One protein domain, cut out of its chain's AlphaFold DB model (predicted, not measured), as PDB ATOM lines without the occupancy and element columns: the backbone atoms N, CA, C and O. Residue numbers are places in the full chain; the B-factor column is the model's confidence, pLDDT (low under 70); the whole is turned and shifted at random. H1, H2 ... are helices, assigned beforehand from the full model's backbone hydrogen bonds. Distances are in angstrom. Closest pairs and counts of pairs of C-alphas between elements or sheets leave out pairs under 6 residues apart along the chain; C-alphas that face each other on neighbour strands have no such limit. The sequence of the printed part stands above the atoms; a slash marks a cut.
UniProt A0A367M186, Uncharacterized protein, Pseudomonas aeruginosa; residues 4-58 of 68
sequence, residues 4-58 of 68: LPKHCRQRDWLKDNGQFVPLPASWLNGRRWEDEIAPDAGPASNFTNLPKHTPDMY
ATOM      1  N   LEU A   4     183.975 142.786 168.967       73.31
ATOM      2  CA  LEU A   4     185.145 143.555 168.513       73.31
ATOM      3  C   LEU A   4     185.653 144.601 169.537       73.31
ATOM      4  O   LEU A   4     186.830 144.553 169.894       73.31
ATOM      5  N   PRO A   5     184.805 145.499 170.087       76.62
ATOM      6  CA  PRO A   5     185.270 146.492 171.060       76.62
ATOM      7  C   PRO A   5     185.732 145.877 172.389       76.62
ATOM      8  O   PRO A   5     186.541 146.481 173.090       76.62
ATOM      9  N   LYS A   6     185.251 144.677 172.739       76.31
ATOM     10  CA  LYS A   6     185.718 143.939 173.919       76.31
ATOM     11  C   LYS A   6     187.121 143.358 173.687       76.31
ATOM     12  O   LYS A   6     187.958 143.441 174.580       76.31
ATOM     13  N   HIS A   7     187.408 142.854 172.482       75.12
ATOM     14  CA  HIS A   7     188.748 142.381 172.107       75.12
ATOM     15  C   HIS A   7     189.788 143.507 172.140       75.12
ATOM     16  O   HIS A   7     190.850 143.319 172.727       75.12
ATOM     17  N   CYS A   8     189.460 144.696 171.619       74.31
ATOM     18  CA  CYS A   8     190.369 145.854 171.648       74.31
ATOM     19  C   CYS A   8     190.775 146.290 173.066       74.31
ATOM     20  O   CYS A   8     191.787 146.966 173.240       74.31
ATOM     21  N   ARG A   9     189.989 145.920 174.082       74.00
ATOM     22  CA  ARG A   9     190.226 146.272 175.485       74.00
ATOM     23  C   ARG A   9     191.068 145.243 176.240       74.00
ATOM     24  O   ARG A   9     191.434 145.497 177.383       74.00
ATOM     25  N   GLN A  10     191.384 144.100 175.629       73.69
ATOM     26  CA  GLN A  10     192.239 143.104 176.263       73.69
ATOM     27  C   GLN A  10     193.692 143.565 176.344       73.69
ATOM     28  O   GLN A  10     194.207 144.262 175.470       73.69
ATOM     29  N   ARG A  11     194.382 143.112 177.395       71.81
ATOM     30  CA  ARG A  11     195.779 143.467 177.673       71.81
ATOM     31  C   ARG A  11     196.725 143.134 176.516       71.81
ATOM     32  O   ARG A  11     197.670 143.877 176.275       71.81
ATOM     33  N   ASP A  12     196.451 142.049 175.795       74.56
ATOM     34  CA  ASP A  12     197.234 141.648 174.623       74.56
ATOM     35  C   ASP A  12     197.092 142.620 173.444       74.56
ATOM     36  O   ASP A  12     198.045 142.794 172.695       74.56
ATOM     37  N   TRP A  13     195.949 143.303 173.316       75.56
ATOM     38  CA  TRP A  13     195.736 144.354 172.316       75.56
ATOM     39  C   TRP A  13     196.288 145.700 172.804       75.56
ATOM     40  O   TRP A  13     196.894 146.444 172.039       75.56
ATOM     41  N   LEU A  14     196.158 145.999 174.099       75.00
ATOM     42  CA  LEU A  14     196.628 147.255 174.698       75.00
ATOM     43  C   LEU A  14     198.156 147.428 174.680       75.00
ATOM     44  O   LEU A  14     198.627 148.560 174.775       75.00
ATOM     45  N   LYS A  15     198.930 146.341 174.543       76.44
ATOM     46  CA  LYS A  15     200.405 146.377 174.525       76.44
ATOM     47  C   LYS A  15     200.995 147.320 173.473       76.44
ATOM     48  O   LYS A  15     202.054 147.878 173.725       76.44
ATOM     49  N   ASP A  16     200.307 147.509 172.348       75.62
ATOM     50  CA  ASP A  16     200.745 148.380 171.250       75.62
ATOM     51  C   ASP A  16     199.670 149.419 170.888       75.62
ATOM     52  O   ASP A  16     199.367 149.657 169.726       75.62
ATOM     53  N   ASN A  17     198.989 149.987 171.892       69.12
ATOM     54  CA  ASN A  17     197.840 150.887 171.680       69.12
ATOM     55  C   ASN A  17     196.721 150.284 170.798       69.12
ATOM     56  O   ASN A  17     195.973 151.014 170.150       69.12
ATOM     57  N   GLY A  18     196.590 148.957 170.743       75.62
ATOM     58  CA  GLY A  18     195.633 148.291 169.857       75.62
ATOM     59  C   GLY A  18     196.015 148.314 168.375       75.62
ATOM     60  O   GLY A  18     195.160 148.029 167.541       75.62
ATOM     61  N   GLN A  19     197.263 148.643 168.024       77.31
ATOM     62  CA  GLN A  19     197.729 148.707 166.634       77.31
ATOM     63  C   GLN A  19     197.826 147.323 165.972       77.31
ATOM     64  O   GLN A  19     197.670 147.215 164.756       77.31
ATOM     65  N   PHE A  20     198.034 146.257 166.755       76.88
ATOM     66  CA  PHE A  20     198.182 144.895 166.245       76.88
ATOM     67  C   PHE A  20     197.181 143.918 166.862       76.88
ATOM     68  O   PHE A  20     196.936 143.917 168.068       76.88
ATOM     69  N   VAL A  21     196.653 143.028 166.016       80.12
ATOM     70  CA  VAL A  21     195.814 141.901 166.437       80.12
ATOM     71  C   VAL A  21     196.713 140.708 166.783       80.12
ATOM     72  O   VAL A  21     197.451 140.238 165.912       80.12
ATOM     73  N   PRO A  22     196.660 140.167 168.012       78.69
ATOM     74  CA  PRO A  22     197.401 138.968 168.373       78.69
ATOM     75  C   PRO A  22     196.882 137.751 167.594       78.69
ATOM     76  O   PRO A  22     195.681 137.485 167.559       78.69
ATOM     77  N   LEU A  23     197.808 136.990 166.997       81.94
ATOM     78  CA  LEU A  23     197.532 135.789 166.195       81.94
ATOM     79  C   LEU A  23     196.491 136.036 165.079       81.94
ATOM     80  O   LEU A  23     195.431 135.400 165.067       81.94
ATOM     81  N   PRO A  24     196.784 136.927 164.111       81.81
ATOM     82  CA  PRO A  24     195.789 137.432 163.163       81.81
ATOM     83  C   PRO A  24     195.154 136.320 162.322       81.81
ATOM     84  O   PRO A  24     193.945 136.331 162.109       81.81
ATOM     85  N   ALA A  25     195.930 135.313 161.910       83.06
ATOM     86  CA  ALA A  25     195.417 134.181 161.141       83.06
ATOM     87  C   ALA A  25     194.391 133.349 161.932       83.06
ATOM     88  O   ALA A  25     193.316 133.053 161.417       83.06
ATOM     89  N   SER A  26     194.673 133.006 163.193       82.50
ATOM     90  CA  SER A  26     193.717 132.281 164.046       82.50
ATOM     91  C   SER A  26     192.503 133.131 164.403       82.50
ATOM     92  O   SER A  26     191.394 132.608 164.483       82.50
ATOM     93  N   TRP A  27     192.692 134.436 164.603       80.50
ATOM     94  CA  TRP A  27     191.607 135.349 164.948       80.50
ATOM     95  C   TRP A  27     190.635 135.558 163.774       80.50
ATOM     96  O   TRP A  27     189.419 135.516 163.968       80.50
ATOM     97  N   LEU A  28     191.167 135.684 162.551       83.00
ATOM     98  CA  LEU A  28     190.388 135.787 161.315       83.00
ATOM     99  C   LEU A  28     189.692 134.470 160.950       83.00
ATOM    100  O   LEU A  28     188.488 134.461 160.700       83.00
ATOM    101  N   ASN A  29     190.425 133.351 160.961       84.94
ATOM    102  CA  ASN A  29     189.866 132.037 160.616       84.94
ATOM    103  C   ASN A  29     188.815 131.572 161.630       84.94
ATOM    104  O   ASN A  29     187.838 130.929 161.256       84.94
ATOM    105  N   GLY A  30     188.997 131.922 162.905       81.69
ATOM    106  CA  GLY A  30     188.055 131.610 163.975       81.69
ATOM    107  C   GLY A  30     186.855 132.551 164.058       81.69
ATOM    108  O   GLY A  30     186.060 132.388 164.975       81.69
ATOM    109  N   ARG A  31     186.736 133.545 163.159       83.31
ATOM    110  CA  ARG A  31     185.662 134.557 163.169       83.31
ATOM    111  C   ARG A  31     185.423 135.132 164.563       83.31
ATOM    112  O   ARG A  31     184.290 135.298 165.007       83.31
ATOM    113  N   ARG A  32     186.508 135.430 165.283       77.50
ATOM    114  CA  ARG A  32     186.433 135.736 166.721       77.50
ATOM    115  C   ARG A  32     185.698 137.049 167.028       77.50
ATOM    116  O   ARG A  32     185.329 137.290 168.163       77.50
ATOM    117  N   TRP A  33     185.395 137.864 166.013       77.56
ATOM    118  CA  TRP A  33     184.488 139.015 166.117       77.56
ATOM    119  C   TRP A  33     183.012 138.642 166.374       77.56
ATOM    120  O   TRP A  33     182.224 139.513 166.759       77.56
ATOM    121  N   GLU A  34     182.632 137.387 166.128       76.62
ATOM    122  CA  GLU A  34     181.328 136.798 166.467       76.62
ATOM    123  C   GLU A  34     181.376 135.981 167.766       76.62
ATOM    124  O   GLU A  34     180.326 135.698 168.334       76.62
ATOM    125  N   ASP A  35     182.574 135.649 168.254       75.00
ATOM    126  CA  ASP A  35     182.781 134.851 169.462       75.00
ATOM    127  C   ASP A  35     182.444 135.672 170.715       75.00
ATOM    128  O   ASP A  35     182.844 136.833 170.868       75.00
ATOM    129  N   GLU A  36     181.662 135.089 171.623       66.62
ATOM    130  CA  GLU A  36     181.214 135.777 172.828       66.62
ATOM    131  C   GLU A  36     182.338 135.776 173.867       66.62
ATOM    132  O   GLU A  36     182.499 134.851 174.660       66.62
ATOM    133  N   ILE A  37     183.153 136.831 173.858       67.25
ATOM    134  CA  ILE A  37     184.180 136.998 174.885       67.25
ATOM    135  C   ILE A  37     183.486 137.220 176.226       67.25
ATOM    136  O   ILE A  37     182.843 138.260 176.447       67.25
ATOM    137  N   ALA A  38     183.657 136.252 177.125       59.94
ATOM    138  CA  ALA A  38     183.422 136.474 178.537       59.94
ATOM    139  C   ALA A  38     184.240 137.708 178.956       59.94
ATOM    140  O   ALA A  38     185.401 137.831 178.543       59.94
ATOM    141  N   PRO A  39     183.652 138.649 179.719       53.41
ATOM    142  CA  PRO A  39     184.429 139.739 180.292       53.41
ATOM    143  C   PRO A  39     185.623 139.136 181.026       53.41
ATOM    144  O   PRO A  39     185.529 138.027 181.558       53.41
ATOM    145  N   ASP A  40     186.737 139.858 181.042       53.00
ATOM    146  CA  ASP A  40     187.897 139.543 181.858       53.00
ATOM    147  C   ASP A  40     187.531 139.670 183.346       53.00
ATOM    148  O   ASP A  40     188.022 140.508 184.089       53.00
ATOM    149  N   ALA A  41     186.676 138.778 183.831       47.56
ATOM    150  CA  ALA A  41     186.711 138.338 185.204       47.56
ATOM    151  C   ALA A  41     188.019 137.551 185.343       47.56
ATOM    152  O   ALA A  41     188.029 136.321 185.343       47.56
ATOM    153  N   GLY A  42     189.146 138.270 185.354       51.50
ATOM    154  CA  GLY A  42     190.431 137.691 185.694       51.50
ATOM    155  C   GLY A  42     190.230 136.911 186.991       51.50
ATOM    156  O   GLY A  42     189.724 137.487 187.962       51.50
ATOM    157  N   PRO A  43     190.523 135.599 187.023       52.34
ATOM    158  CA  PRO A  43     190.388 134.849 188.252       52.34
ATOM    159  C   PRO A  43     191.298 135.524 189.271       52.34
ATOM    160  O   PRO A  43     192.465 135.804 188.983       52.34
ATOM    161  N   ALA A  44     190.748 135.822 190.449       57.16
ATOM    162  CA  ALA A  44     191.553 136.232 191.583       57.16
ATOM    163  C   ALA A  44     192.758 135.286 191.672       57.16
ATOM    164  O   ALA A  44     192.601 134.068 191.587       57.16
ATOM    165  N   SER A  45     193.954 135.860 191.731       56.00
ATOM    166  CA  SER A  45     195.229 135.160 191.625       56.00
ATOM    167  C   SER A  45     195.313 133.967 192.583       56.00
ATOM    168  O   SER A  45     195.649 134.135 193.749       56.00
ATOM    169  N   ASN A  46     195.058 132.755 192.084       59.44
ATOM    170  CA  ASN A  46     195.300 131.510 192.824       59.44
ATOM    171  C   ASN A  46     196.790 131.127 192.841       59.44
ATOM    172  O   ASN A  46     197.206 130.311 193.654       59.44
ATOM    173  N   PHE A  47     197.597 131.687 191.934       60.22
ATOM    174  CA  PHE A  47     198.977 131.244 191.716       60.22
ATOM    175  C   PHE A  47     199.937 131.643 192.844       60.22
ATOM    176  O   PHE A  47     200.954 130.986 193.041       60.22
ATOM    177  N   THR A  48     199.625 132.700 193.594       64.44
ATOM    178  CA  THR A  48     200.601 133.297 194.515       64.44
ATOM    179  C   THR A  48     200.299 133.006 195.987       64.44
ATOM    180  O   THR A  48     201.068 133.433 196.834       64.44
ATOM    181  N   ASN A  49     199.207 132.295 196.324       63.69
ATOM    182  CA  ASN A  49     198.736 132.144 197.717       63.69
ATOM    183  C   ASN A  49     198.663 133.483 198.490       63.69
ATOM    184  O   ASN A  49     198.644 133.503 199.718       63.69
ATOM    185  N   LEU A  50     198.632 134.616 197.780       70.69
ATOM    186  CA  LEU A  50     198.532 135.925 198.400       70.69
ATOM    187  C   LEU A  50     197.065 136.189 198.734       70.69
ATOM    188  O   LEU A  50     196.189 135.921 197.902       70.69
ATOM    189  N   PRO A  51     196.784 136.750 199.919       69.00
ATOM    190  CA  PRO A  51     195.473 137.289 200.220       69.00
ATOM    191  C   PRO A  51     195.049 138.277 199.132       69.00
ATOM    192  O   PRO A  51     195.861 139.038 198.601       69.00
ATOM    193  N   LYS A  52     193.754 138.293 198.803       66.06
ATOM    194  CA  LYS A  52     193.197 139.347 197.951       66.06
ATOM    195  C   LYS A  52     193.373 140.670 198.700       66.06
ATOM    196  O   LYS A  52     192.717 140.875 199.716       66.06
ATOM    197  N   HIS A  53     194.253 141.546 198.217       63.97
ATOM    198  CA  HIS A  53     194.401 142.889 198.770       63.97
ATOM    199  C   HIS A  53     193.128 143.686 198.479       63.97
ATOM    200  O   HIS A  53     192.905 144.132 197.354       63.97
ATOM    201  N   THR A  54     192.261 143.826 199.476       71.50
ATOM    202  CA  THR A  54     191.156 144.783 199.434       71.50
ATOM    203  C   THR A  54     191.654 146.139 199.946       71.50
ATOM    204  O   THR A  54     192.530 146.168 200.808       71.50
ATOM    205  N   PRO A  55     191.116 147.269 199.451       65.75
ATOM    206  CA  PRO A  55     191.484 148.601 199.944       65.75
ATOM    207  C   PRO A  55     191.330 148.745 201.467       65.75
ATOM    208  O   PRO A  55     192.107 149.443 202.099       65.75
ATOM    209  N   ASP A  56     190.383 148.013 202.057       66.19
ATOM    210  CA  ASP A  56     190.128 147.955 203.501       66.19
ATOM    211  C   ASP A  56     191.237 147.243 204.310       66.19
ATOM    212  O   ASP A  56     191.359 147.448 205.509       66.19
ATOM    213  N   MET A  57     192.091 146.432 203.669       68.69
ATOM    214  CA  MET A  57     193.246 145.797 204.331       68.69
ATOM    215  C   MET A  57     194.396 146.782 204.580       68.69
ATOM    216  O   MET A  57     195.285 146.496 205.380       68.69
ATOM    217  N   TYR A  58     194.380 147.933 203.905       67.81
ATOM    218  CA  TYR A  58     195.281 149.056 204.141       67.81
ATOM    219  C   TYR A  58     194.532 150.153 204.898       67.81
ATOM    220  O   TYR A  58     194.413 151.279 204.424       67.81
TER     221      TYR A  58
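What this domain is: This is residues 4 to 58 of the 68 residues of an uncharacterized protein of Pseudomonas aeruginosa (UniProt A0A367M186). This domain has little regular structure: a small, loose head of three short helices and their links, from which a long tail without a named element, residues 30 to 58, leads away and makes the length. Residues 45 to 51 and 53 to 58 stick out free. The printed part has 55 residues, 14 of them in H1, H2 and H3, in that order, with no named strand; the class is all helix. It is only just extended, close to loose, with a radius of gyration of the C-alphas of 15.4 A and spans of 45 by 22 by 19 A.

How they stand to each other: H3, residues 24 to 29, is apart from H2, residues 11 to 14, and from H1, residues 4 to 7. H1 and H2 are close but not clearly touching; their closest C-alphas, of His 7 and Trp 13, are 7.3 A apart. In H3 every O i to N i+4 pair is within hydrogen-bond range; H1 and H2 are too short for such a pair, and each has its one O i to N i+3 pair within range.

Where its parts are: H3 measures 8.4 A from C-alpha 24 at (195.789, 137.432, 163.163) to C-alpha 29, H1 5.2 A from C-alpha 4 at (185.145, 143.555, 168.513), and H2 4.9 A.

The domain as a whole: The C-alphas farthest apart, of Asn 29 and Tyr 58, are 47.0 A apart. The printed part has no cut. The link H1 to H2 is tight, H2 to H3 short. Mean pLDDT of the printed part is 70.9; residues 17, 36 to 49, 51 to 53 and 55 to 58 are under 70.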